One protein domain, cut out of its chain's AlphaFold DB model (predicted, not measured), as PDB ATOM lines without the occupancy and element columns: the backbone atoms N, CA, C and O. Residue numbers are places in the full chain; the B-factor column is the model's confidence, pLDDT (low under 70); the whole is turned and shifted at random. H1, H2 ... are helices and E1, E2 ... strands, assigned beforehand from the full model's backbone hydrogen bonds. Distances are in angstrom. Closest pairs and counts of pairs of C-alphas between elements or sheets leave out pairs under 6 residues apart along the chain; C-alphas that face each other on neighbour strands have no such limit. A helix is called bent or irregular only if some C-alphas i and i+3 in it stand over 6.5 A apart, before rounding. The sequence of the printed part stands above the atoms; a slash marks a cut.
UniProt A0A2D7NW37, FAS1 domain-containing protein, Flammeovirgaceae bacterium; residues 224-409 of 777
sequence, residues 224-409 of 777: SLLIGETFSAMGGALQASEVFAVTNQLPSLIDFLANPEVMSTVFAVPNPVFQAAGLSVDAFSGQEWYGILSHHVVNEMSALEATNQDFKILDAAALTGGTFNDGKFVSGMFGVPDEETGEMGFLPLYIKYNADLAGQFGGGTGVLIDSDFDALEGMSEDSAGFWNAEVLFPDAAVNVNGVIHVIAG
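Overview. This is residues 224 to 409 of the 777 residues of the protein "FAS1 domain-containing protein" of Flammeovirgaceae bacterium (UniProt A0A2D7NW37). A strongly twisted sheet of seven strands curls like part of a barrel, bringing its edge strands E2 and E3 back towards each other, and a cluster of five helices, H1 to H5, is gathered on it, with H3 over the sheet while H1, H2, H4 and H5 only graze it. In this cluster the long helix H2 is the hub, while H6 and H7 are on the sheet's opposite face from H3 and the small H8 lies far out past E5. The 186 printed residues hold eight named helices and seven named strands, in the order H1 H2 H3 E1 H4 H5 E2 H6 H7 E3 E4 E5 H8 E6 E7, and the class is mixed, helices and strands. The sheet runs E2 E1 E7 E6 E5 E4 E3 and is mixed, with E1 and E7 parallel. The whole is compact, with a radius of gyration of the C-alphas of 15.5 A, and rounded, with spans of 45 by 37 by 37 A.

Along the chain. The sheet is made of E1, residues 264 to 268, 11.9 A long; E2, residues 297 to 299; E3, residues 328 to 331; E4, residues 348 to 353, 16.4 A; E5, residues 367 to 370; E6, residues 388 to 399, 25.4 A; and E7, residues 402 to 408, 20.0 A. E6 bends by 70 degrees at residue 392. The helices are H1, residues 224 to 227; H2, residues 229 to 248, 29.1 A; H3, residues 253 to 258; H4, residues 271 to 276; H5, residues 286 to 295, 14.3 A; H6, residues 300 to 306; H7, residues 316 to 320; and H8, residues 374 to 377. H2 is irregular, with C-alphas 230 and 233 8.2 A apart, and has a kink of 30 degrees near residue 236; H8 is only just irregular, with C-alphas 374 and 377 6.7 A apart. C-alpha 224 is at (13.580, -46.901, -5.650), C-alpha 248 at (23.570, -49.392, 18.129) and C-alpha 408 at (7.162, -31.456, -0.772).

Arrangement. E1 and E7 are parallel at 22 degrees, with N 268 and O 405 2.8 A apart, within hydrogen-bond range. The other neighbours are antiparallel: E2 with E1 has N 298 and O 265 at 2.9 A, and the hairpin E6 and E7 has N 404 and O 397 at 2.9 A. E6 is staggered, pairing with E5 over residues 388 to 390, where N 389 and O 369 are 2.8 A apart, and with E7 over residues 390 to 399. E3, E4 and E5 form a meander, each strand the antiparallel neighbour of the one before, with N 330 and O 349 at 2.8 A and N 352 and O 368 at 2.9 A. The closest C-alphas of edge strands E2 and E3, those of Val 298 and Ser 331, are 6.9 A apart. H2 touches H5 at a steep tilt of 64 degrees, opposite ways, closest at the C-alphas of Ser 241 and Gly 286, 4.4 A, with its residues 237 to 245 alone. With residues 231 to 238 alone it touches H1, C-alphas of Leu 226 and Gly 235 at 4.5 A; with 238 to 242 alone H3, Glu 242 and Leu 253 at 7.0 A; and with 230 to 234 alone H4, Phe 231 and Asn 271 at 5.6 A. H1, H2, H4, H5 and H8 only graze the sheet. H6, at a height of 6.5 A over the sheet, and H7, at 7.2 A, lie on the same face, opposite to that of H3. Every O i to N i+4 pair is within hydrogen-bond range in H3, H4, H5, H6 and H7, and 14 of 16 are in H2; H1 and H8 are too short for such a pair, and in each the one O i to N i+3 pair is not within range.

Size, cuts and confidence. The C-alphas farthest apart, those of Thr 247 and Asp 356, are 45.6 A apart, and the printed part has no cut. The links E3 to E4 and E4 to E5 are long, with 16 and 13 residues; in the first, residues 336 to 337 pair antiparallel with 344 to 345. The mean pLDDT of the printed part is 82.1, and it is under 70 at residues 334 to 347, 360 to 363 and 372 to 386.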
ATOM      1  N   SER A 224      13.963 -48.227  -5.166       91.50
ATOM      2  CA  SER A 224      13.580 -46.901  -5.650       91.50
ATOM      3  C   SER A 224      14.344 -45.781  -4.938       91.50
ATOM      4  O   SER A 224      14.752 -44.831  -5.599       91.50
ATOM      5  N   LEU A 225      14.575 -45.912  -3.627       94.56
ATOM      6  CA  LEU A 225      15.240 -44.889  -2.811       94.56
ATOM      7  C   LEU A 225      16.769 -44.920  -2.934       94.56
ATOM      8  O   LEU A 225      17.399 -43.871  -3.011       94.56
ATOM      9  N   LEU A 226      17.375 -46.112  -2.967       92.56
ATOM     10  CA  LEU A 226      18.835 -46.267  -2.967       92.56
ATOM     11  C   LEU A 226      19.444 -46.215  -4.374       92.56
ATOM     12  O   LEU A 226      20.596 -45.810  -4.530       92.56
ATOM     13  N   ILE A 227      18.693 -46.622  -5.405       89.12
ATOM     14  CA  ILE A 227      19.179 -46.638  -6.792       89.12
ATOM     15  C   ILE A 227      18.741 -45.389  -7.549       89.12
ATOM     16  O   ILE A 227      19.499 -44.918  -8.391       89.12
ATOM     17  N   GLY A 228      17.538 -44.870  -7.298       87.06
ATOM     18  CA  GLY A 228      16.955 -43.793  -8.095       87.06
ATOM     19  C   GLY A 228      17.710 -42.469  -7.968       87.06
ATOM     20  O   GLY A 228      18.019 -42.027  -6.865       87.06
ATOM     21  N   GLU A 229      17.955 -41.795  -9.094       85.81
ATOM     22  CA  GLU A 229      18.531 -40.442  -9.092       85.81
ATOM     23  C   GLU A 229      17.643 -39.470  -8.321       85.81
ATOM     24  O   GLU A 229      18.155 -38.709  -7.513       85.81
ATOM     25  N   THR A 230      16.320 -39.570  -8.481       87.69
ATOM     26  CA  THR A 230      15.343 -38.662  -7.860       87.69
ATOM     27  C   THR A 230      15.483 -38.562  -6.342       87.69
ATOM     28  O   THR A 230      15.198 -37.504  -5.784       87.69
ATOM     29  N   PHE A 231      15.932 -39.635  -5.691       93.25
ATOM     30  CA  PHE A 231      16.050 -39.739  -4.238       93.25
ATOM     31  C   PHE A 231      17.497 -39.905  -3.777       93.25
ATOM     32  O   PHE A 231      17.716 -40.321  -2.647       93.25
ATOM     33  N   SER A 232      18.501 -39.603  -4.608       89.94
ATOM     34  CA  SER A 232      19.899 -39.889  -4.258       89.94
ATOM     35  C   SER A 232      20.356 -39.251  -2.939       89.94
ATOM     36  O   SER A 232      21.167 -39.854  -2.242       89.94
ATOM     37  N   ALA A 233      19.824 -38.079  -2.569       91.94
ATOM     38  CA  ALA A 233      20.084 -37.460  -1.267       91.94
ATOM     39  C   ALA A 233      19.446 -38.260  -0.115       91.94
ATOM     40  O   ALA A 233      20.149 -38.679   0.801       91.94
ATOM     41  N   MET A 234      18.151 -38.582  -0.208       94.75
ATOM     42  CA  MET A 234      17.455 -39.422   0.779       94.75
ATOM     43  C   MET A 234      18.066 -40.829   0.882       94.75
ATOM     44  O   MET A 234      18.181 -41.380   1.969       94.75
ATOM     45  N   GLY A 235      18.512 -41.409  -0.233       94.56
ATOM     46  CA  GLY A 235      19.234 -42.679  -0.265       94.56
ATOM     47  C   GLY A 235      20.608 -42.606   0.410       94.56
ATOM     48  O   GLY A 235      21.057 -43.593   0.992       94.56
ATOM     49  N   GLY A 236      21.274 -41.451   0.366       92.94
ATOM     50  CA  GLY A 236      22.473 -41.178   1.161       92.94
ATOM     51  C   GLY A 236      22.159 -41.083   2.655       92.94
ATOM     52  O   GLY A 236      22.821 -41.741   3.454       92.94
ATOM     53  N   ALA A 237      21.097 -40.364   3.023       94.38
ATOM     54  CA  ALA A 237      20.618 -40.275   4.403       94.38
ATOM     55  C   ALA A 237      20.209 -41.652   4.970       94.38
ATOM     56  O   ALA A 237      20.572 -41.992   6.094       94.38
ATOM     57  N   LEU A 238      19.558 -42.506   4.168       95.06
ATOM     58  CA  LEU A 238      19.260 -43.896   4.538       95.06
ATOM     59  C   LEU A 238      20.537 -44.677   4.864       95.06
ATOM     60  O   LEU A 238      20.580 -45.389   5.863       95.06
ATOM     61  N   GLN A 239      21.590 -44.524   4.061       93.62
ATOM     62  CA  GLN A 239      22.877 -45.171   4.330       93.62
ATOM     63  C   GLN A 239      23.546 -44.625   5.600       93.62
ATOM     64  O   GLN A 239      24.086 -45.413   6.372       93.62
ATOM     65  N   ALA A 240      23.478 -43.314   5.855       90.25
ATOM     66  CA  ALA A 240      23.981 -42.720   7.096       90.25
ATOM     67  C   ALA A 240      23.233 -43.267   8.328       90.25
ATOM     68  O   ALA A 240      23.865 -43.670   9.309       90.25
ATOM     69  N   SER A 241      21.903 -43.377   8.241       90.62
ATOM     70  CA  SER A 241      21.069 -43.966   9.295       90.62
ATOM     71  C   SER A 241      21.394 -45.441   9.555       90.62
ATOM     72  O   SER A 241      21.398 -45.892  10.698       90.62
ATOM     73  N   GLU A 242      21.739 -46.195   8.507       92.00
ATOM     74  CA  GLU A 242      22.081 -47.613   8.615       92.00
ATOM     75  C   GLU A 242      23.377 -47.825   9.407       92.00
ATOM     76  O   GLU A 242      23.463 -48.729  10.237       92.00
ATOM     77  N   VAL A 243      24.382 -46.963   9.212       88.25
ATOM     78  CA  VAL A 243      25.636 -47.021   9.983       88.25
ATOM     79  C   VAL A 243      25.362 -46.853  11.481       88.25
ATOM     80  O   VAL A 243      25.903 -47.606  12.301       88.25
ATOM     81  N   PHE A 244      24.497 -45.902  11.840       84.19
ATOM     82  CA  PHE A 244      24.070 -45.686  13.223       84.19
ATOM     83  C   PHE A 244      23.282 -46.884  13.766       84.19
ATOM     84  O   PHE A 244      23.599 -47.383  14.850       84.19
ATOM     85  N   ALA A 245      22.317 -47.394  12.996       85.19
ATOM     86  CA  ALA A 245      21.482 -48.521  13.393       85.19
ATOM     87  C   ALA A 245      22.311 -49.784  13.669       85.19
ATOM     88  O   ALA A 245      22.154 -50.409  14.717       85.19
ATOM     89  N   VAL A 246      23.260 -50.123  12.789       86.25
ATOM     90  CA  VAL A 246      24.168 -51.268  12.972       86.25
ATOM     91  C   VAL A 246      25.021 -51.106  14.227       86.25
ATOM     92  O   VAL A 246      25.162 -52.052  15.006       86.25
ATOM     93  N   THR A 247      25.580 -49.913  14.437       83.88
ATOM     94  CA  THR A 247      26.445 -49.620  15.592       83.88
ATOM     95  C   THR A 247      25.688 -49.787  16.910       83.88
ATOM     96  O   THR A 247      26.224 -50.370  17.855       83.88
ATOM     97  N   ASN A 248      24.424 -49.364  16.941       78.00
ATOM     98  CA  ASN A 248      23.570 -49.392  18.129       78.00
ATOM     99  C   ASN A 248      22.626 -50.603  18.197       78.00
ATOM    100  O   ASN A 248      21.810 -50.693  19.108       78.00
ATOM    101  N   GLN A 249      22.757 -51.566  17.275       85.94
ATOM    102  CA  GLN A 249      21.928 -52.781  17.213       85.94
ATOM    103  C   GLN A 249      20.420 -52.488  17.095       85.94
ATOM    104  O   GLN A 249      19.588 -53.256  17.585       85.94
ATOM    105  N   LEU A 250      20.074 -51.389  16.427       82.25
ATOM    106  CA  LEU A 250      18.700 -51.008  16.115       82.25
ATOM    107  C   LEU A 250      18.204 -51.731  14.848       82.25
ATOM    108  O   LEU A 250      19.011 -52.226  14.054       82.25
ATOM    109  N   PRO A 251      16.879 -51.817  14.628       87.38
ATOM    110  CA  PRO A 251      16.325 -52.352  13.389       87.38
ATOM    111  C   PRO A 251      16.810 -51.584  12.152       87.38
ATOM    112  O   PRO A 251      16.715 -50.359  12.107       87.38
ATOM    113  N   SER A 252      17.261 -52.304  11.123       91.06
ATOM    114  CA  SER A 252      17.646 -51.703   9.842       91.06
ATOM    115  C   SER A 252      16.415 -51.232   9.060       91.06
ATOM    116  O   SER A 252      15.505 -52.012   8.753       91.06
ATOM    117  N   LEU A 253      16.404 -49.943   8.711       91.56
ATOM    118  CA  LEU A 253      15.389 -49.340   7.845       91.56
ATOM    119  C   LEU A 253      15.541 -49.844   6.402       91.56
ATOM    120  O   LEU A 253      14.542 -50.123   5.737       91.56
ATOM    121  N   ILE A 254      16.780 -50.035   5.936       93.88
ATOM    122  CA  ILE A 254      17.056 -50.574   4.600       93.88
ATOM    123  C   ILE A 254      16.552 -52.016   4.482       93.88
ATOM    124  O   ILE A 254      15.825 -52.311   3.535       93.88
ATOM    125  N   ASP A 255      16.857 -52.897   5.440       93.19
ATOM    126  CA  ASP A 255      16.399 -54.293   5.412       93.19
ATOM    127  C   ASP A 255      14.872 -54.394   5.465       93.19
ATOM    128  O   ASP A 255      14.274 -55.247   4.801       93.19
ATOM    129  N   PHE A 256      14.220 -53.514   6.231       93.31
ATOM    130  CA  PHE A 256      12.764 -53.438   6.264       93.31
ATOM    131  C   PHE A 256      12.196 -53.070   4.887       93.31
ATOM    132  O   PHE A 256      11.337 -53.780   4.360       93.31
ATOM    133  N   LEU A 257      12.712 -52.001   4.274       96.00
ATOM    134  CA  LEU A 257      12.273 -51.522   2.960       96.00
ATOM    135  C   LEU A 257      12.663 -52.466   1.814       96.00
ATOM    136  O   LEU A 257      12.050 -52.405   0.744       96.00
ATOM    137  N   ALA A 258      13.656 -53.330   2.030       95.88
ATOM    138  CA  ALA A 258      14.115 -54.359   1.104       95.88
ATOM    139  C   ALA A 258      13.352 -55.686   1.236       95.88
ATOM    140  O   ALA A 258      13.499 -56.572   0.396       95.88
ATOM    141  N   ASN A 259      12.531 -55.862   2.274       94.50
ATOM    142  CA  ASN A 259      11.828 -57.119   2.487       94.50
ATOM    143  C   ASN A 259      10.576 -57.208   1.588       94.50
ATOM    144  O   ASN A 259       9.628 -56.444   1.787       94.50
ATOM    145  N   PRO A 260      10.510 -58.158   0.631       93.75
ATOM    146  CA  PRO A 260       9.381 -58.269  -0.292       93.75
ATOM    147  C   PRO A 260       8.071 -58.712   0.379       93.75
ATOM    148  O   PRO A 260       7.004 -58.563  -0.212       93.75
ATOM    149  N   GLU A 261       8.136 -59.272   1.588       93.94
ATOM    150  CA  GLU A 261       6.978 -59.791   2.326       93.94
ATOM    151  C   GLU A 261       6.383 -58.765   3.306       93.94
ATOM    152  O   GLU A 261       5.359 -59.045   3.931       93.94
ATOM    153  N   VAL A 262       7.011 -57.595   3.469       91.62
ATOM    154  CA  VAL A 262       6.598 -56.568   4.435       91.62
ATOM    155  C   VAL A 262       6.075 -55.345   3.698       91.62
ATOM    156  O   VAL A 262       6.824 -54.671   3.001       91.62
ATOM    157  N   MET A 263       4.783 -55.050   3.855       95.38
ATOM    158  CA  MET A 263       4.171 -53.894   3.203       95.38
ATOM    159  C   MET A 263       4.570 -52.589   3.897       95.38
ATOM    160  O   MET A 263       4.531 -52.484   5.126       95.38
ATOM    161  N   SER A 264       4.923 -51.588   3.091       95.69
ATOM    162  CA  SER A 264       5.328 -50.265   3.558       95.69
ATOM    163  C   SER A 264       4.792 -49.155   2.657       95.69
ATOM    164  O   SER A 264       4.655 -49.313   1.441       95.69
ATOM    165  N   THR A 265       4.478 -48.019   3.266       97.38
ATOM    166  CA  THR A 265       4.209 -46.765   2.562       97.38
ATOM    167  C   THR A 265       5.319 -45.790   2.897       97.38
ATOM    168  O   THR A 265       5.582 -45.562   4.074       97.38
ATOM    169  N   VAL A 266       5.982 -45.250   1.879       97.50
ATOM    170  CA  VAL A 266       7.068 -44.281   2.061       97.50
ATOM    171  C   VAL A 266       6.624 -42.925   1.542       97.50
ATOM    172  O   VAL A 266       6.207 -42.804   0.389       97.50
ATOM    173  N   PHE A 267       6.770 -41.901   2.370       96.06
ATOM    174  CA  PHE A 267       6.699 -40.507   1.962       96.06
ATOM    175  C   PHE A 267       8.122 -40.049   1.647       96.06
ATOM    176  O   PHE A 267       8.904 -39.763   2.537       96.06
ATOM    177  N   ALA A 268       8.520 -40.095   0.378       95.88
ATOM    178  CA  ALA A 268       9.899 -39.871  -0.031       95.88
ATOM    179  C   ALA A 268      10.162 -38.418  -0.430       95.88
ATOM    180  O   ALA A 268       9.412 -37.821  -1.210       95.88
ATOM    181  N   VAL A 269      11.286 -37.888   0.049       93.19
ATOM    182  CA  VAL A 269      11.736 -36.521  -0.218       93.19
ATOM    183  C   VAL A 269      12.687 -36.517  -1.420       93.19
ATOM    184  O   VAL A 269      13.747 -37.148  -1.371       93.19
ATOM    185  N   PRO A 270      12.344 -35.845  -2.534       90.19
ATOM    186  CA  PRO A 270      13.170 -35.847  -3.735       90.19
ATOM    187  C   PRO A 270      14.321 -34.831  -3.629       90.19
ATOM    188  O   PRO A 270      14.238 -33.845  -2.896       90.19
ATOM    189  N   ASN A 271      15.378 -35.005  -4.429       86.88
ATOM    190  CA  ASN A 271      16.553 -34.119  -4.430       86.88
ATOM    191  C   ASN A 271      16.233 -32.611  -4.535       86.88
ATOM    192  O   ASN A 271      16.907 -31.834  -3.860       86.88
ATOM    193  N   PRO A 272      15.250 -32.145  -5.339       83.75
ATOM    194  CA  PRO A 272      14.921 -30.722  -5.392       83.75
ATOM    195  C   PRO A 272      14.429 -30.152  -4.058       83.75
ATOM    196  O   PRO A 272      14.636 -28.970  -3.815       83.75
ATOM    197  N   VAL A 273      13.815 -30.969  -3.194       84.00
ATOM    198  CA  VAL A 273      13.364 -30.535  -1.862       84.00
ATOM    199  C   VAL A 273      14.557 -30.409  -0.912       84.00
ATOM    200  O   VAL A 273      14.686 -29.380  -0.262       84.00
ATOM    201  N   PHE A 274      15.505 -31.359  -0.934       83.81
ATOM    202  CA  PHE A 274      16.799 -31.204  -0.244       83.81
ATOM    203  C   PHE A 274      17.524 -29.922  -0.677       83.81
ATOM    204  O   PHE A 274      17.977 -29.146   0.157       83.81
ATOM    205  N   GLN A 275      17.589 -29.663  -1.988       79.50
ATOM    206  CA  GLN A 275      18.232 -28.464  -2.535       79.50
ATOM    207  C   GLN A 275      17.517 -27.175  -2.127       79.50
ATOM    208  O   GLN A 275      18.185 -26.195  -1.806       79.50
ATOM    209  N   ALA A 276      16.182 -27.164  -2.149       75.06
ATOM    210  CA  ALA A 276      15.389 -26.007  -1.744       75.06
ATOM    211  C   ALA A 276      15.560 -25.687  -0.252       75.06
ATOM    212  O   ALA A 276      15.617 -24.515   0.102       75.06
ATOM    213  N   ALA A 277      15.707 -26.716   0.585       72.94
ATOM    214  CA  ALA A 277      15.984 -26.578   2.012       72.94
ATOM    215  C   ALA A 277      17.462 -26.274   2.331       72.94
ATOM    216  O   ALA A 277      17.800 -26.020   3.479       72.94
ATOM    217  N   GLY A 278      18.363 -26.314   1.341       78.94
ATOM    218  CA  GLY A 278      19.802 -26.154   1.575       78.94
ATOM    219  C   GLY A 278      20.445 -27.316   2.343       78.94
ATOM    220  O   GLY A 278      21.545 -27.159   2.864       78.94
ATOM    221  N   LEU A 279      19.787 -28.477   2.394       78.44
ATOM    222  CA  LEU A 279      20.221 -29.638   3.167       78.44
ATOM    223  C   LEU A 279      21.083 -30.587   2.330       78.44
ATOM    224  O   LEU A 279      20.768 -30.915   1.181       78.44
ATOM    225  N   SER A 280      22.160 -31.076   2.940       83.44
ATOM    226  CA  SER A 280      22.964 -32.192   2.442       83.44
ATOM    227  C   SER A 280      22.774 -33.418   3.339       83.44
ATOM    228  O   SER A 280      22.130 -33.349   4.381       83.44
ATOM    229  N   VAL A 281      23.346 -34.558   2.946       81.19
ATOM    230  CA  VAL A 281      23.344 -35.774   3.781       81.19
ATOM    231  C   VAL A 281      24.124 -35.571   5.085       81.19
ATOM    232  O   VAL A 281      23.854 -36.254   6.060       81.19
ATOM    233  N   ASP A 282      25.044 -34.613   5.133       82.62
ATOM    234  CA  ASP A 282      25.844 -34.327   6.328       82.62
ATOM    235  C   ASP A 282      25.179 -33.289   7.245       82.62
ATOM    236  O   ASP A 282      25.766 -32.904   8.250       82.62
ATOM    237  N   ALA A 283      23.975 -32.815   6.892       76.38
ATOM    238  CA  ALA A 283      23.239 -31.839   7.693       76.38
ATOM    239  C   ALA A 283      22.784 -32.398   9.048       76.38
ATOM    240  O   ALA A 283      22.574 -31.621   9.968       76.38
ATOM    241  N   PHE A 284      22.663 -33.723   9.161       79.00
ATOM    242  CA  PHE A 284      22.266 -34.409  10.384       79.00
ATOM    243  C   PHE A 284      23.169 -35.617  10.637       79.00
ATOM    244  O   PHE A 284      23.700 -36.242   9.708       79.00
ATOM    245  N   SER A 285      23.326 -35.975  11.906       80.25
ATOM    246  CA  SER A 285      23.976 -37.204  12.342       80.25
ATOM    247  C   SER A 285      23.202 -38.445  11.882       80.25
ATOM    248  O   SER A 285      22.030 -38.407  11.504       80.25
ATOM    249  N   GLY A 286      23.852 -39.611  11.945       79.94
ATOM    250  CA  GLY A 286      23.181 -40.878  11.642       79.94
ATOM    251  C   GLY A 286      21.999 -41.185  12.577       79.94
ATOM    252  O   GLY A 286      21.074 -41.873  12.151       79.94
ATOM    253  N   GLN A 287      22.013 -40.673  13.815       80.31
ATOM    254  CA  GLN A 287      20.916 -40.817  14.779       80.31
ATOM    255  C   GLN A 287      19.697 -40.005  14.352       80.31
ATOM    256  O   GLN A 287      18.602 -40.551  14.224       80.31
ATOM    257  N   GLU A 288      19.903 -38.724  14.069       79.56
ATOM    258  CA  GLU A 288      18.854 -37.818  13.606       79.56
ATOM    259  C   GLU A 288      18.263 -38.306  12.281       79.56
ATOM    260  O   GLU A 288      17.045 -38.419  12.151       79.56
ATOM    261  N   TRP A 289      19.103 -38.737  11.328       88.31
ATOM    262  CA  TRP A 289      18.604 -39.342  10.093       88.31
ATOM    263  C   TRP A 289      17.789 -40.607  10.327       88.31
ATOM    264  O   TRP A 289      16.812 -40.837   9.617       88.31
ATOM    265  N   TYR A 290      18.165 -41.435  11.301       85.88
ATOM    266  CA  TYR A 290      17.375 -42.606  11.662       85.88
ATOM    267  C   TYR A 290      15.991 -42.205  12.183       85.88
ATOM    268  O   TYR A 290      14.991 -42.756  11.717       85.88
ATOM    269  N   GLY A 291      15.921 -41.207  13.070       80.12
ATOM    270  CA  GLY A 291      14.667 -40.639  13.570       80.12
ATOM    271  C   GLY A 291      13.796 -40.088  12.440       80.12
ATOM    272  O   GLY A 291      12.706 -40.611  12.193       80.12
ATOM    273  N   ILE A 292      14.324 -39.123  11.681       84.81
ATOM    274  CA  ILE A 292      13.646 -38.468  10.552       84.81
ATOM    275  C   ILE A 292      13.122 -39.506   9.554       84.81
ATOM    276  O   ILE A 292      11.934 -39.544   9.236       84.81
ATOM    277  N   LEU A 293      13.981 -40.399   9.057       90.94
ATOM    278  CA  LEU A 293      13.592 -41.334   7.998       90.94
ATOM    279  C   LEU A 293      12.643 -42.429   8.490       90.94
ATOM    280  O   LEU A 293      11.832 -42.913   7.702       90.94
ATOM    281  N   SER A 294      12.692 -42.804   9.772       87.00
ATOM    282  CA  SER A 294      11.706 -43.726  10.348       87.00
ATOM    283  C   SER A 294      10.293 -43.132  10.368       87.00
ATOM    284  O   SER A 294       9.314 -43.867  10.209       87.00
ATOM    285  N   HIS A 295      10.190 -41.804  10.482       85.94
ATOM    286  CA  HIS A 295       8.925 -41.070  10.466       85.94
ATOM    287  C   HIS A 295       8.366 -40.892   9.052       85.94
ATOM    288  O   HIS A 295       7.157 -40.847   8.861       85.94
ATOM    289  N   HIS A 296       9.223 -40.937   8.030       93.12
ATOM    290  CA  HIS A 296       8.811 -40.950   6.621       93.12
ATOM    291  C   HIS A 296       8.251 -42.306   6.153       93.12
ATOM    292  O   HIS A 296       7.824 -42.438   4.999       93.12
ATOM    293  N   VAL A 297       8.254 -43.332   7.012       93.81
ATOM    294  CA  VAL A 297       7.778 -44.674   6.670       93.81
ATOM    295  C   VAL A 297       6.615 -45.089   7.562       93.81
ATOM    296  O   VAL A 297       6.676 -45.040   8.785       93.81
ATOM    297  N   VAL A 298       5.556 -45.582   6.925       93.62
ATOM    298  CA  VAL A 298       4.393 -46.184   7.576       93.62
ATOM    299  C   VAL A 298       4.396 -47.681   7.280       93.62
ATOM    300  O   VAL A 298       4.399 -48.108   6.121       93.62
ATOM    301  N   ASN A 299       4.399 -48.497   8.334       91.94
ATOM    302  CA  ASN A 299       4.358 -49.953   8.216       91.94
ATOM    303  C   ASN A 299       2.916 -50.476   8.015       91.94
ATOM    304  O   ASN A 299       1.935 -49.757   8.219       91.94
ATOM    305  N   GLU A 300       2.775 -51.752   7.633       92.69
ATOM    306  CA  GLU A 300       1.467 -52.395   7.421       92.69
ATOM    307  C   GLU A 300       0.522 -52.273   8.628       92.69
ATOM    308  O   GLU A 300      -0.681 -52.088   8.452       92.69
ATOM    309  N   MET A 301       1.048 -52.389   9.851       89.25
ATOM    310  CA  MET A 301       0.242 -52.343  11.070       89.25
ATOM    311  C   MET A 301      -0.369 -50.957  11.268       89.25
ATOM    312  O   MET A 301      -1.584 -50.862  11.439       89.25
ATOM    313  N   SER A 302       0.444 -49.907  11.151       89.81
ATOM    314  CA  SER A 302       0.009 -48.513  11.238       89.81
ATOM    315  C   SER A 302      -1.000 -48.163  10.140       89.81
ATOM    316  O   SER A 302      -2.019 -47.525  10.407       89.81
ATOM    317  N   ALA A 303      -0.775 -48.627   8.903       92.50
ATOM    318  CA  ALA A 303      -1.708 -48.406   7.796       92.50
ATOM    319  C   ALA A 303      -3.063 -49.094   8.039       92.50
ATOM    320  O   ALA A 303      -4.125 -48.492   7.846       92.50
ATOM    321  N   LEU A 304      -3.045 -50.346   8.509       91.31
ATOM    322  CA  LEU A 304      -4.258 -51.079   8.863       91.31
ATOM    323  C   LEU A 304      -4.983 -50.425  10.042       91.31
ATOM    324  O   LEU A 304      -6.208 -50.366  10.043       91.31
ATOM    325  N   GLU A 305      -4.272 -49.926  11.046       89.38
ATOM    326  CA  GLU A 305      -4.881 -49.213  12.168       89.38
ATOM    327  C   GLU A 305      -5.577 -47.928  11.705       89.38
ATOM    328  O   GLU A 305      -6.787 -47.775  11.901       89.38
ATOM    329  N   ALA A 306      -4.864 -47.069  10.973       88.50
ATOM    330  CA  ALA A 306      -5.391 -45.807  10.455       88.50
ATOM    331  C   ALA A 306      -6.610 -45.996   9.537       88.50
ATOM    332  O   ALA A 306      -7.521 -45.161   9.494       88.50
ATOM    333  N   THR A 307      -6.669 -47.113   8.811       91.38
ATOM    334  CA  THR A 307      -7.723 -47.397   7.830       91.38
ATOM    335  C   THR A 307      -8.787 -48.374   8.317       91.38
ATOM    336  O   THR A 307      -9.566 -48.868   7.510       91.38
ATOM    337  N   ASN A 308      -8.870 -48.663   9.621       90.25
ATOM    338  CA  ASN A 308      -9.829 -49.637  10.166       90.25
ATOM    339  C   ASN A 308      -9.743 -51.026   9.499       90.25
ATOM    340  O   ASN A 308     -10.749 -51.713   9.322       90.25
ATOM    341  N   GLN A 309      -8.521 -51.455   9.188       92.62
ATOM    342  CA  GLN A 309      -8.141 -52.719   8.554       92.62
ATOM    343  C   GLN A 309      -8.501 -52.826   7.062       92.62
ATOM    344  O   GLN A 309      -8.428 -53.923   6.500       92.62
ATOM    345  N   ASP A 310      -8.869 -51.718   6.410       91.88
ATOM    346  CA  ASP A 310      -9.264 -51.722   4.999       91.88
ATOM    347  C   ASP A 310      -8.057 -51.778   4.049       91.88
ATOM    348  O   ASP A 310      -8.121 -52.451   3.015       91.88
ATOM    349  N   PHE A 311      -6.944 -51.126   4.403       94.56
ATOM    350  CA  PHE A 311      -5.762 -51.032   3.548       94.56
ATOM    351  C   PHE A 311      -4.471 -51.392   4.290       94.56
ATOM    352  O   PHE A 311      -4.212 -50.940   5.400       94.56
ATOM    353  N   LYS A 312      -3.631 -52.203   3.636       94.56
ATOM    354  CA  LYS A 312      -2.297 -52.611   4.125       94.56
ATOM    355  C   LYS A 312      -1.194 -51.594   3.811       94.56
ATOM    356  O   LYS A 312      -0.084 -51.722   4.312       94.56
ATOM    357  N   ILE A 313      -1.498 -50.642   2.937       96.31
ATOM    358  CA  ILE A 313      -0.645 -49.540   2.495       96.31
ATOM    359  C   ILE A 313      -1.532 -48.313   2.304       96.31
ATOM    360  O   ILE A 313      -2.715 -48.462   1.996       96.31
ATOM    361  N   LEU A 314      -0.982 -47.115   2.457       96.69
ATOM    362  CA  LEU A 314      -1.706 -45.869   2.231       96.69
ATOM    363  C   LEU A 314      -1.496 -45.393   0.790       96.69
ATOM    364  O   LEU A 314      -0.929 -44.335   0.571       96.69
ATOM    365  N   ASP A 315      -1.938 -46.181  -0.195       95.88
ATOM    366  CA  ASP A 315      -1.885 -45.779  -1.610       95.88
ATOM    367  C   ASP A 315      -2.765 -44.544  -1.904       95.88
ATOM    368  O   ASP A 315      -3.528 -44.068  -1.056       95.88
ATOM    369  N   ALA A 316      -2.692 -44.007  -3.126       94.06
ATOM    370  CA  ALA A 316      -3.464 -42.822  -3.504       94.06
ATOM    371  C   ALA A 316      -4.972 -42.981  -3.239       94.06
ATOM    372  O   ALA A 316      -5.647 -42.014  -2.875       94.06
ATOM    373  N   ALA A 317      -5.515 -44.189  -3.420       93.94
ATOM    374  CA  ALA A 317      -6.927 -44.465  -3.192       93.94
ATOM    375  C   ALA A 317      -7.269 -44.506  -1.698       93.94
ATOM    376  O   ALA A 317      -8.334 -44.023  -1.319       93.94
ATOM    377  N   ALA A 318      -6.386 -45.037  -0.853       95.19
ATOM    378  CA  ALA A 318      -6.542 -45.015   0.595       95.19
ATOM    379  C   ALA A 318      -6.490 -43.579   1.143       95.19
ATOM    380  O   ALA A 318      -7.371 -43.193   1.916       95.19
ATOM    381  N   LEU A 319      -5.513 -42.779   0.696       94.94
ATOM    382  CA  LEU A 319      -5.315 -41.392   1.136       94.94
ATOM    383  C   LEU A 319      -6.472 -40.475   0.718       94.94
ATOM    384  O   LEU A 319      -6.971 -39.692   1.520       94.94
ATOM    385  N   THR A 320      -6.953 -40.606  -0.521       92.88
ATOM    386  CA  THR A 320      -8.003 -39.726  -1.076       92.88
ATOM    387  C   THR A 320      -9.420 -40.304  -0.976       92.88
ATOM    388  O   THR A 320     -10.401 -39.660  -1.350       92.88
ATOM    389  N   GLY A 321      -9.560 -41.529  -0.460       88.88
ATOM    390  CA  GLY A 321     -10.800 -42.311  -0.455       88.88
ATOM    391  C   GLY A 321     -11.845 -41.905   0.587       88.88
ATOM    392  O   GLY A 321     -12.826 -42.626   0.772       88.88
ATOM    393  N   GLY A 322     -11.651 -40.780   1.276       88.94
ATOM    394  CA  GLY A 322     -12.540 -40.275   2.326       88.94
ATOM    395  C   GLY A 322     -12.044 -40.532   3.749       88.94
ATOM    396  O   GLY A 322     -12.398 -39.780   4.651       88.94
ATOM    397  N   THR A 323     -11.206 -41.553   3.959       90.75
ATOM    398  CA  THR A 323     -10.707 -41.952   5.290       90.75
ATOM    399  C   THR A 323      -9.942 -40.835   6.000       90.75
ATOM    400  O   THR A 323     -10.031 -40.735   7.220       90.75
ATOM    401  N   PHE A 324      -9.221 -40.005   5.245       91.81
ATOM    402  CA  PHE A 324      -8.369 -38.935   5.767       91.81
ATOM    403  C   PHE A 324      -8.999 -37.537   5.641       91.81
ATOM    404  O   PHE A 324      -8.330 -36.551   5.925       91.81
ATOM    405  N   ASN A 325     -10.272 -37.414   5.239       89.75
ATOM    406  CA  ASN A 325     -10.907 -36.099   5.038       89.75
ATOM    407  C   ASN A 325     -10.979 -35.266   6.325       89.75
ATOM    408  O   ASN A 325     -10.757 -34.057   6.300       89.75
ATOM    409  N   ASP A 326     -11.260 -35.931   7.445       83.94
ATOM    410  CA  ASP A 326     -11.343 -35.309   8.770       83.94
ATOM    411  C   ASP A 326      -9.984 -35.319   9.504       83.94
ATOM    412  O   ASP A 326      -9.902 -34.949  10.672       83.94
ATOM    413  N   GLY A 327      -8.921 -35.741   8.807       86.75
ATOM    414  CA  GLY A 327      -7.581 -35.954   9.342       86.75
ATOM    415  C   GLY A 327      -7.466 -37.166  10.273       86.75
ATOM    416  O   GLY A 327      -8.425 -37.572  10.932       86.75
ATOM    417  N   LYS A 328      -6.294 -37.802  10.294       86.00
ATOM    418  CA  LYS A 328      -6.023 -38.975  11.133       86.00
ATOM    419  C   LYS A 328      -4.572 -39.056  11.563       86.00
ATOM    420  O   LYS A 328      -3.678 -38.867  10.747       86.00
ATOM    421  N   PHE A 329      -4.377 -39.489  12.803       85.50
ATOM    422  CA  PHE A 329      -3.075 -39.923  13.284       85.50
ATOM    423  C   PHE A 329      -2.704 -41.288  12.700       85.50
ATOM    424  O   PHE A 329      -3.516 -42.218  12.677       85.50
ATOM    425  N   VAL A 330      -1.467 -41.396  12.233       87.19
ATOM    426  CA  VAL A 330      -0.862 -42.605  11.684       87.19
ATOM    427  C   VAL A 330       0.503 -42.773  12.325       87.19
ATOM    428  O   VAL A 330       1.379 -41.945  12.126       87.19
ATOM    429  N   SER A 331       0.711 -43.839  13.089       80.50
ATOM    430  CA  SER A 331       2.015 -44.081  13.710       80.50
ATOM    431  C   SER A 331       3.109 -44.292  12.660       80.50
ATOM    432  O   SER A 331       2.921 -45.071  11.715       80.50
ATOM    433  N   GLY A 332       4.264 -43.650  12.861       73.19
ATOM    434  CA  GLY A 332       5.488 -43.940  12.116       73.19
ATOM    435  C   GLY A 332       5.969 -45.385  12.311       73.19
ATOM    436  O   GLY A 332       5.373 -46.184  13.042       73.19
ATOM    437  N   MET A 333       7.043 -45.759  11.618       70.56
ATOM    438  CA  MET A 333       7.498 -47.148  11.563       70.56
ATOM    439  C   MET A 333       8.122 -47.652  12.866       70.56
ATOM    440  O   MET A 333       7.884 -48.806  13.240       70.56
ATOM    441  N   PHE A 334       8.918 -46.815  13.529       63.16
ATOM    442  CA  PHE A 334       9.644 -47.151  14.749       63.16
ATOM    443  C   PHE A 334       9.394 -46.093  15.819       63.16
ATOM    444  O   PHE A 334       9.223 -44.921  15.504       63.16
ATOM    445  N   GLY A 335       9.346 -46.523  17.081       55.59
ATOM    446  CA  GLY A 335       9.384 -45.593  18.202       55.59
ATOM    447  C   GLY A 335      10.803 -45.063  18.396       55.59
ATOM    448  O   GLY A 335      11.766 -45.775  18.113       55.59
ATOM    449  N   VAL A 336      10.931 -43.834  18.869       50.12
ATOM    450  CA  VAL A 336      12.194 -43.290  19.361       50.12
ATOM    451  C   VAL A 336      12.352 -43.786  20.802       50.12
ATOM    452  O   VAL A 336      11.391 -43.698  21.570       50.12
ATOM    453  N   PRO A 337      13.485 -44.403  21.175       45.19
ATOM    454  CA  PRO A 337      13.743 -44.716  22.569       45.19
ATOM    455  C   PRO A 337      13.873 -43.405  23.344       45.19
ATOM    456  O   PRO A 337      14.707 -42.569  23.018       45.19
ATOM    457  N   ASP A 338      13.035 -43.244  24.353       48.81
ATOM    458  CA  ASP A 338      13.120 -42.169  25.328       48.81
ATOM    459  C   ASP A 338      14.451 -42.273  26.093       48.81
ATOM    460  O   ASP A 338      14.826 -43.357  26.556       48.81
ATOM    461  N   GLU A 339      15.195 -41.169  26.181       45.66
ATOM    462  CA  GLU A 339      16.569 -41.179  26.697       45.66
ATOM    463  C   GLU A 339      16.643 -41.426  28.217       45.66
ATOM    464  O   GLU A 339      17.629 -41.989  28.702       45.66
ATOM    465  N   GLU A 340      15.581 -41.113  28.970       37.66
ATOM    466  CA  GLU A 340      15.515 -41.324  30.422       37.66
ATOM    467  C   GLU A 340      15.006 -42.721  30.808       37.66
ATOM    468  O   GLU A 340      15.487 -43.348  31.760       37.66
ATOM    469  N   THR A 341      14.009 -43.223  30.087       42.31
ATOM    470  CA  THR A 341      13.265 -44.440  30.435       42.31
ATOM    471  C   THR A 341      13.657 -45.640  29.578       42.31
ATOM    472  O   THR A 341      13.456 -46.789  29.988       42.31
ATOM    473  N   GLY A 342      14.234 -45.403  28.396       41.34
ATOM    474  CA  GLY A 342      14.495 -46.421  27.382       41.34
ATOM    475  C   GLY A 342      13.222 -47.029  26.782       41.34
ATOM    476  O   GLY A 342      13.301 -48.072  26.120       41.34
ATOM    477  N   GLU A 343      12.046 -46.443  27.039       41.06
ATOM    478  CA  GLU A 343      10.782 -46.870  26.441       41.06
ATOM    479  C   GLU A 343      10.639 -46.317  25.019       41.06
ATOM    480  O   GLU A 343      11.047 -45.209  24.710       41.06
ATOM    481  N   MET A 344      10.075 -47.117  24.114       44.16
ATOM    482  CA  MET A 344       9.921 -46.735  22.708       44.16
ATOM    483  C   MET A 344       8.651 -45.887  22.533       44.16
ATOM    484  O   MET A 344       7.549 -46.442  22.531       44.16
ATOM    485  N   GLY A 345       8.796 -44.573  22.355       47.72
ATOM    486  CA  GLY A 345       7.704 -43.647  22.042       47.72
ATOM    487  C   GLY A 345       7.490 -43.521  20.532       47.72
ATOM    488  O   GLY A 345       8.408 -43.180  19.796       47.72
ATOM    489  N   PHE A 346       6.290 -43.814  20.027       56.50
ATOM    490  CA  PHE A 346       5.964 -43.625  18.608       56.50
ATOM    491  C   PHE A 346       5.418 -42.216  18.400       56.50
ATOM    492  O   PHE A 346       4.288 -41.958  18.808       56.50
ATOM    493  N   LEU A 347       6.170 -41.335  17.739       65.50
ATOM    494  CA  LEU A 347       5.635 -40.042  17.305       65.50
ATOM    495  C   LEU A 347       4.746 -40.275  16.065       65.50
ATOM    496  O   LEU A 347       5.219 -40.826  15.063       65.50
ATOM    497  N   PRO A 348       3.428 -39.994  16.127       75.75
ATOM    498  CA  PRO A 348       2.549 -40.206  14.982       75.75
ATOM    499  C   PRO A 348       2.780 -39.174  13.864       75.75
ATOM    500  O   PRO A 348       3.537 -38.230  14.003       75.75
ATOM    501  N   LEU A 349       2.161 -39.378  12.712       85.44
ATOM    502  CA  LEU A 349       1.942 -38.358  11.690       85.44
ATOM    503  C   LEU A 349       0.465 -37.992  11.725       85.44
ATOM    504  O   LEU A 349      -0.371 -38.896  11.811       85.44
ATOM    505  N   TYR A 350       0.114 -36.723  11.590       86.31
ATOM    506  CA  TYR A 350      -1.250 -36.317  11.287       86.31
ATOM    507  C   TYR A 350      -1.408 -36.158   9.772       86.31
ATOM    508  O   TYR A 350      -0.763 -35.336   9.136       86.31
ATOM    509  N   ILE A 351      -2.258 -36.985   9.158       90.88
ATOM    510  CA  ILE A 351      -2.489 -36.982   7.708       90.88
ATOM    511  C   ILE A 351      -3.908 -36.515   7.425       90.88
ATOM    512  O   ILE A 351      -4.869 -37.100   7.933       90.88
ATOM    513  N   LYS A 352      -4.056 -35.524   6.546       89.94
ATOM    514  CA  LYS A 352      -5.348 -34.980   6.123       89.94
ATOM    515  C   LYS A 352      -5.443 -34.882   4.610       89.94
ATOM    516  O   LYS A 352      -4.518 -34.441   3.943       89.94
ATOM    517  N   TYR A 353      -6.593 -35.255   4.061       91.56
ATOM    518  CA  TYR A 353      -6.906 -35.028   2.656       91.56
ATOM    519  C   TYR A 353      -7.964 -33.938   2.502       91.56
ATOM    520  O   TYR A 353      -9.106 -34.094   2.929       91.56
ATOM    521  N   ASN A 354      -7.602 -32.855   1.824       89.06
ATOM    522  CA  ASN A 354      -8.529 -31.831   1.382       89.06
ATOM    523  C   ASN A 354      -8.147 -31.345  -0.021       89.06
ATOM    524  O   ASN A 354      -7.162 -30.637  -0.204       89.06
ATOM    525  N   ALA A 355      -8.964 -31.692  -1.016       88.06
ATOM    526  CA  ALA A 355      -8.723 -31.318  -2.409       88.06
ATOM    527  C   ALA A 355      -8.677 -29.797  -2.640       88.06
ATOM    528  O   ALA A 355      -8.029 -29.354  -3.586       88.06
ATOM    529  N   ASP A 356      -9.361 -29.011  -1.803       85.94
ATOM    530  CA  ASP A 356      -9.377 -27.550  -1.911       85.94
ATOM    531  C   ASP A 356      -8.059 -26.918  -1.429       85.94
ATOM    532  O   ASP A 356      -7.767 -25.782  -1.791       85.94
ATOM    533  N   LEU A 357      -7.248 -27.672  -0.675       80.44
ATOM    534  CA  LEU A 357      -5.921 -27.280  -0.187       80.44
ATOM    535  C   LEU A 357      -4.781 -27.812  -1.072       80.44
ATOM    536  O   LEU A 357      -3.613 -27.779  -0.694       80.44
ATOM    537  N   ALA A 358      -5.095 -28.347  -2.255       83.38
ATOM    538  CA  ALA A 358      -4.068 -28.846  -3.158       83.38
ATOM    539  C   ALA A 358      -3.143 -27.718  -3.643       83.38
ATOM    540  O   ALA A 358      -3.604 -26.727  -4.214       83.38
ATOM    541  N   GLY A 359      -1.836 -27.919  -3.489       73.69
ATOM    542  CA  GLY A 359      -0.801 -26.952  -3.851       73.69
ATOM    543  C   GLY A 359      -0.427 -25.965  -2.753       73.69
ATOM    544  O   GLY A 359       0.399 -25.091  -3.012       73.69
ATOM    545  N   GLN A 360      -0.991 -26.111  -1.554       69.75
ATOM    546  CA  GLN A 360      -0.715 -25.249  -0.413       69.75
ATOM    547  C   GLN A 360       0.762 -25.271   0.007       69.75
ATOM    548  O   GLN A 360       1.334 -24.216   0.254       69.75
ATOM    549  N   PHE A 361       1.412 -26.440   0.011       67.38
ATOM    550  CA  PHE A 361       2.841 -26.567   0.348       67.38
ATOM    551  C   PHE A 361       3.710 -26.761  -0.902       67.38
ATOM    552  O   PHE A 361       4.758 -27.406  -0.879       67.38
ATOM    553  N   GLY A 362       3.238 -26.265  -2.049       64.94
ATOM    554  CA  GLY A 362       3.865 -26.515  -3.347       64.94
ATOM    555  C   GLY A 362       3.653 -27.937  -3.885       64.94
ATOM    556  O   GLY A 362       4.251 -28.291  -4.905       64.94
ATOM    557  N   GLY A 363       2.804 -28.742  -3.232       64.50
ATOM    558  CA  GLY A 363       2.370 -30.053  -3.705       64.50
ATOM    559  C   GLY A 363       1.295 -29.962  -4.793       64.50
ATOM    560  O   GLY A 363       1.177 -28.970  -5.514       64.50
ATOM    561  N   GLY A 364       0.522 -31.031  -4.987       74.25
ATOM    562  CA  GLY A 364      -0.500 -31.044  -6.044       74.25
ATOM    563  C   GLY A 364      -1.720 -31.903  -5.766       74.25
ATOM    564  O   GLY A 364      -2.532 -32.102  -6.672       74.25
ATOM    565  N   THR A 365      -1.848 -32.445  -4.555       83.25
ATOM    566  CA  THR A 365      -2.887 -33.437  -4.249       83.25
ATOM    567  C   THR A 365      -3.849 -32.988  -3.166       83.25
ATOM    568  O   THR A 365      -4.981 -33.468  -3.167       83.25
ATOM    569  N   GLY A 366      -3.429 -32.098  -2.264       85.25
ATOM    570  CA  GLY A 366      -4.174 -31.769  -1.054       85.25
ATOM    571  C   GLY A 366      -4.124 -32.869   0.006       85.25
ATOM    572  O   GLY A 366      -4.926 -32.851   0.934       85.25
ATOM    573  N   VAL A 367      -3.237 -33.864  -0.137       91.31
ATOM    574  CA  VAL A 367      -2.871 -34.760   0.966       91.31
ATOM    575  C   VAL A 367      -1.737 -34.093   1.727       91.31
ATOM    576  O   VAL A 367      -0.610 -34.035   1.238       91.31
ATOM    577  N   LEU A 368      -2.070 -33.580   2.898       88.38
ATOM    578  CA  LEU A 368      -1.185 -32.846   3.777       88.38
ATOM    579  C   LEU A 368      -0.789 -33.750   4.949       88.38
ATOM    580  O   LEU A 368      -1.598 -34.552   5.426       88.38
ATOM    581  N   ILE A 369       0.465 -33.646   5.362       88.38
ATOM    582  CA  ILE A 369       1.086 -34.454   6.403       88.38
ATOM    583  C   ILE A 369       1.782 -33.495   7.355       88.38
ATOM    584  O   ILE A 369       2.538 -32.639   6.908       88.38
ATOM    585  N   ASP A 370       1.519 -33.681   8.632       81.62
ATOM    586  CA  ASP A 370       2.008 -32.879   9.740       81.62
ATOM    587  C   ASP A 370       2.702 -33.830  10.733       81.62
ATOM    588  O   ASP A 370       2.128 -34.866  11.102       81.62
ATOM    589  N   SER A 371       3.966 -33.555  11.064       78.00
ATOM    590  CA  SER A 371       4.802 -34.405  11.923       78.00
ATOM    591  C   SER A 371       5.117 -33.814  13.300       78.00
ATOM    592  O   SER A 371       5.575 -34.567  14.162       78.00
ATOM    593  N   ASP A 372       4.849 -32.528  13.527       67.00
ATOM    594  CA  ASP A 372       5.013 -31.808  14.800       67.00
ATOM    595  C   ASP A 372       3.678 -31.403  15.454       67.00
ATOM    596  O   ASP A 372       3.655 -30.944  16.590       67.00
ATOM    597  N   PHE A 373       2.555 -31.678  14.795       68.25
ATOM    598  CA  PHE A 373       1.183 -31.475  15.269       68.25
ATOM    599  C   PHE A 373       0.783 -30.017  15.495       68.25
ATOM    600  O   PHE A 373      -0.267 -29.759  16.095       68.25
ATOM    601  N   ASP A 374       1.572 -29.073  14.985       57.25
ATOM    602  CA  ASP A 374       1.276 -27.644  15.049       57.25
ATOM    603  C   ASP A 374       0.069 -27.280  14.161       57.25
ATOM    604  O   ASP A 374      -0.691 -26.345  14.433       57.25
ATOM    605  N   ALA A 375      -0.204 -28.094  13.137       52.94
ATOM    606  CA  ALA A 375      -1.227 -27.826  12.142       52.94
ATOM    607  C   ALA A 375      -2.647 -28.229  12.591       52.94
ATOM    608  O   ALA A 375      -3.611 -28.075  11.819       52.94
ATOM    609  N   LEU A 376      -2.814 -28.677  13.846       47.81
ATOM    610  CA  LEU A 376      -4.120 -28.816  14.507       47.81
ATOM    611  C   LEU A 376      -4.893 -27.480  14.568       47.81
ATOM    612  O   LEU A 376      -6.125 -27.512  14.634       47.81
ATOM    613  N   GLU A 377      -4.216 -26.333  14.425       44.78
ATOM    614  CA  GLU A 377      -4.825 -24.990  14.356       44.78
ATOM    615  C   GLU A 377      -5.188 -24.514  12.935       44.78
ATOM    616  O   GLU A 377      -5.710 -23.417  12.736       44.78
ATOM    617  N   GLY A 378      -5.013 -25.379  11.935       46.88
ATOM    618  CA  GLY A 378      -5.374 -25.100  10.554       46.88
ATOM    619  C   GLY A 378      -4.135 -24.944   9.701       46.88
ATOM    620  O   GLY A 378      -3.614 -23.847   9.567       46.88
ATOM    621  N   MET A 379      -3.726 -26.060   9.088       48.38
ATOM    622  CA  MET A 379      -2.732 -26.129   8.012       48.38
ATOM    623  C   MET A 379      -2.813 -24.850   7.163       48.38
ATOM    624  O   MET A 379      -3.763 -24.691   6.389       48.38
ATOM    625  N   SER A 380      -1.870 -23.921   7.342       46.78
ATOM    626  CA  SER A 380      -1.817 -22.613   6.666       46.78
ATOM    627  C   SER A 380      -0.679 -22.619   5.643       46.78
ATOM    628  O   SER A 380       0.139 -23.524   5.691       46.78
ATOM    629  N   GLU A 381      -0.607 -21.705   4.667       42.38
ATOM    630  CA  GLU A 381       0.519 -21.689   3.699       42.38
ATOM    631  C   GLU A 381       1.891 -21.488   4.383       42.38
ATOM    632  O   GLU A 381       2.912 -21.890   3.825       42.38
ATOM    633  N   ASP A 382       1.898 -20.946   5.605       40.34
ATOM    634  CA  ASP A 382       3.096 -20.594   6.371       40.34
ATOM    635  C   ASP A 382       3.694 -21.786   7.144       40.34
ATOM    636  O   ASP A 382       4.834 -21.713   7.594       40.34
ATOM    637  N   SER A 383       2.968 -22.907   7.233       45.12
ATOM    638  CA  SER A 383       3.429 -24.141   7.889       45.12
ATOM    639  C   SER A 383       4.308 -25.015   6.979       45.12
ATOM    640  O   SER A 383       4.839 -26.015   7.435       45.12
ATOM    641  N   ALA A 384       4.474 -24.703   5.685       46.41
ATOM    642  CA  ALA A 384       5.258 -25.530   4.755       46.41
ATOM    643  C   ALA A 384       6.753 -25.566   5.139       46.41
ATOM    644  O   ALA A 384       7.420 -24.531   5.082       46.41
ATOM    645  N   GLY A 385       7.325 -26.734   5.463       59.19
ATOM    646  CA  GLY A 385       8.697 -26.756   5.983       59.19
ATOM    647  C   GLY A 385       9.298 -28.129   6.292       59.19
ATOM    648  O   GLY A 385       9.091 -29.105   5.571       59.19
ATOM    649  N   PHE A 386      10.130 -28.173   7.337       65.62
ATOM    650  CA  PHE A 386      10.883 -29.365   7.746       65.62
ATOM    651  C   PHE A 386      10.046 -30.372   8.574       65.62
ATOM    652  O   PHE A 386      10.448 -31.527   8.725       65.62
ATOM    653  N   TRP A 387       8.858 -29.958   9.029       73.44
ATOM    654  CA  TRP A 387       7.920 -30.751   9.842       73.44
ATOM    655  C   TRP A 387       6.543 -30.960   9.178       73.44
ATOM    656  O   TRP A 387       5.699 -31.720   9.638       73.44
ATOM    657  N   ASN A 388       6.316 -30.321   8.034       78.44
ATOM    658  CA  ASN A 388       5.034 -30.315   7.343       78.44
ATOM    659  C   ASN A 388       5.267 -30.543   5.854       78.44
ATOM    660  O   ASN A 388       6.131 -29.912   5.236       78.44
ATOM    661  N   ALA A 389       4.475 -31.427   5.253       85.62
ATOM    662  CA  ALA A 389       4.629 -31.789   3.856       85.62
ATOM    663  C   ALA A 389       3.299 -31.962   3.122       85.62
ATOM    664  O   ALA A 389       2.292 -32.397   3.676       85.62
ATOM    665  N   GLU A 390       3.300 -31.689   1.818       87.56
ATOM    666  CA  GLU A 390       2.206 -32.084   0.926       87.56
ATOM    667  C   GLU A 390       2.676 -33.173  -0.035       87.56
ATOM    668  O   GLU A 390       3.761 -33.100  -0.619       87.56
ATOM    669  N   VAL A 391       1.834 -34.177  -0.277       90.62
ATOM    670  CA  VAL A 391       2.094 -35.162  -1.327       90.62
ATOM    671  C   VAL A 391       2.021 -34.483  -2.699       90.62
ATOM    672  O   VAL A 391       0.976 -33.994  -3.138       90.62
ATOM    673  N   LEU A 392       3.142 -34.501  -3.414       87.56
ATOM    674  CA  LEU A 392       3.283 -33.968  -4.765       87.56
ATOM    675  C   LEU A 392       2.875 -35.005  -5.818       87.56
ATOM    676  O   LEU A 392       2.056 -34.722  -6.694       87.56
ATOM    677  N   PHE A 393       3.429 -36.217  -5.724       86.88
ATOM    678  CA  PHE A 393       3.119 -37.319  -6.637       86.88
ATOM    679  C   PHE A 393       2.724 -38.558  -5.833       86.88
ATOM    680  O   PHE A 393       3.598 -39.238  -5.286       86.88
ATOM    681  N   PRO A 394       1.423 -38.872  -5.740       91.00
ATOM    682  CA  PRO A 394       0.981 -40.064  -5.048       91.00
ATOM    683  C   PRO A 394       1.266 -41.294  -5.922       91.00
ATOM    684  O   PRO A 394       1.182 -41.209  -7.149       91.00
ATOM    685  N   ASP A 395       1.614 -42.423  -5.300       93.94
ATOM    686  CA  ASP A 395       1.992 -43.672  -5.980       93.94
ATOM    687  C   ASP A 395       3.084 -43.479  -7.056       93.94
ATOM    688  O   ASP A 395       3.067 -44.115  -8.113       93.94
ATOM    689  N   ALA A 396       4.039 -42.577  -6.805       90.06
ATOM    690  CA  ALA A 396       5.135 -42.268  -7.722       90.06
ATOM    691  C   ALA A 396       5.969 -43.509  -8.078       90.06
ATOM    692  O   ALA A 396       6.452 -43.629  -9.207       90.06
ATOM    693  N   ALA A 397       6.092 -44.448  -7.138       90.81
ATOM    694  CA  ALA A 397       6.538 -45.805  -7.411       90.81
ATOM    695  C   ALA A 397       5.609 -46.821  -6.740       90.81
ATOM    696  O   ALA A 397       5.165 -46.631  -5.608       90.81
ATOM    697  N   VAL A 398       5.355 -47.922  -7.445       93.94
ATOM    698  CA  VAL A 398       4.619 -49.079  -6.930       93.94
ATOM    699  C   VAL A 398       5.528 -50.288  -7.050       93.94
ATOM    700  O   VAL A 398       5.893 -50.695  -8.155       93.94
ATOM    701  N   ASN A 399       5.881 -50.855  -5.906       94.56
ATOM    702  CA  ASN A 399       6.814 -51.962  -5.775       94.56
ATOM    703  C   ASN A 399       6.100 -53.197  -5.219       94.56
ATOM    704  O   ASN A 399       4.925 -53.152  -4.849       94.56
ATOM    705  N   VAL A 400       6.795 -54.336  -5.162       94.62
ATOM    706  CA  VAL A 400       6.175 -55.581  -4.666       94.62
ATOM    707  C   VAL A 400       5.781 -55.499  -3.189       94.62
ATOM    708  O   VAL A 400       4.881 -56.223  -2.771       94.62
ATOM    709  N   ASN A 401       6.427 -54.612  -2.429       96.12
ATOM    710  CA  ASN A 401       6.261 -54.443  -0.988       96.12
ATOM    711  C   ASN A 401       5.685 -53.073  -0.589       96.12
ATOM    712  O   ASN A 401       5.865 -52.618   0.540       96.12
ATOM    713  N   GLY A 402       4.967 -52.427  -1.513       96.75
ATOM    714  CA  GLY A 402       4.155 -51.252  -1.222       96.75
ATOM    715  C   GLY A 402       4.364 -50.102  -2.194       96.75
ATOM    716  O   GLY A 402       4.562 -50.317  -3.393       96.75
ATOM    717  N   VAL A 403       4.246 -48.878  -1.683       97.50
ATOM    718  CA  VAL A 403       4.199 -47.658  -2.499       97.50
ATOM    719  C   VAL A 403       5.121 -46.576  -1.962       97.50
ATOM    720  O   VAL A 403       5.419 -46.522  -0.767       97.50
ATOM    721  N   ILE A 404       5.547 -45.705  -2.873       97.62
ATOM    722  CA  ILE A 404       6.283 -44.482  -2.569       97.62
ATOM    723  C   ILE A 404       5.487 -43.297  -3.100       97.62
ATOM    724  O   ILE A 404       5.204 -43.216  -4.297       97.62
ATOM    725  N   HIS A 405       5.177 -42.362  -2.213       96.31
ATOM    726  CA  HIS A 405       4.679 -41.035  -2.546       96.31
ATOM    727  C   HIS A 405       5.861 -40.071  -2.577       96.31
ATOM    728  O   HIS A 405       6.748 -40.167  -1.739       96.31
ATOM    729  N   VAL A 406       5.884 -39.133  -3.520       92.81
ATOM    730  CA  VAL A 406       6.818 -38.000  -3.467       92.81
ATOM    731  C   VAL A 406       6.148 -36.878  -2.696       92.81
ATOM    732  O   VAL A 406       5.023 -36.514  -3.046       92.81
ATOM    733  N   ILE A 407       6.838 -36.315  -1.708       90.88
ATOM    734  CA  ILE A 407       6.349 -35.189  -0.904       90.88
ATOM    735  C   ILE A 407       7.156 -33.910  -1.153       90.88
ATOM    736  O   ILE A 407       8.297 -33.959  -1.617       90.88
ATOM    737  N   ALA A 408       6.539 -32.768  -0.865       84.75
ATOM    738  CA  ALA A 408       7.162 -31.456  -0.772       84.75
ATOM    739  C   ALA A 408       7.170 -31.035   0.704       84.75
ATOM    740  O   ALA A 408       6.119 -30.679   1.227       84.75
ATOM    741  N   GLY A 409       8.330 -31.151   1.353       81.88
ATOM    742  CA  GLY A 409       8.528 -30.978   2.798       81.88
ATOM    743  C   GLY A 409       9.355 -32.125   3.386       81.88
ATOM    744  O   GLY A 409       9.600 -33.119   2.694       81.88
TER     745      GLY A 409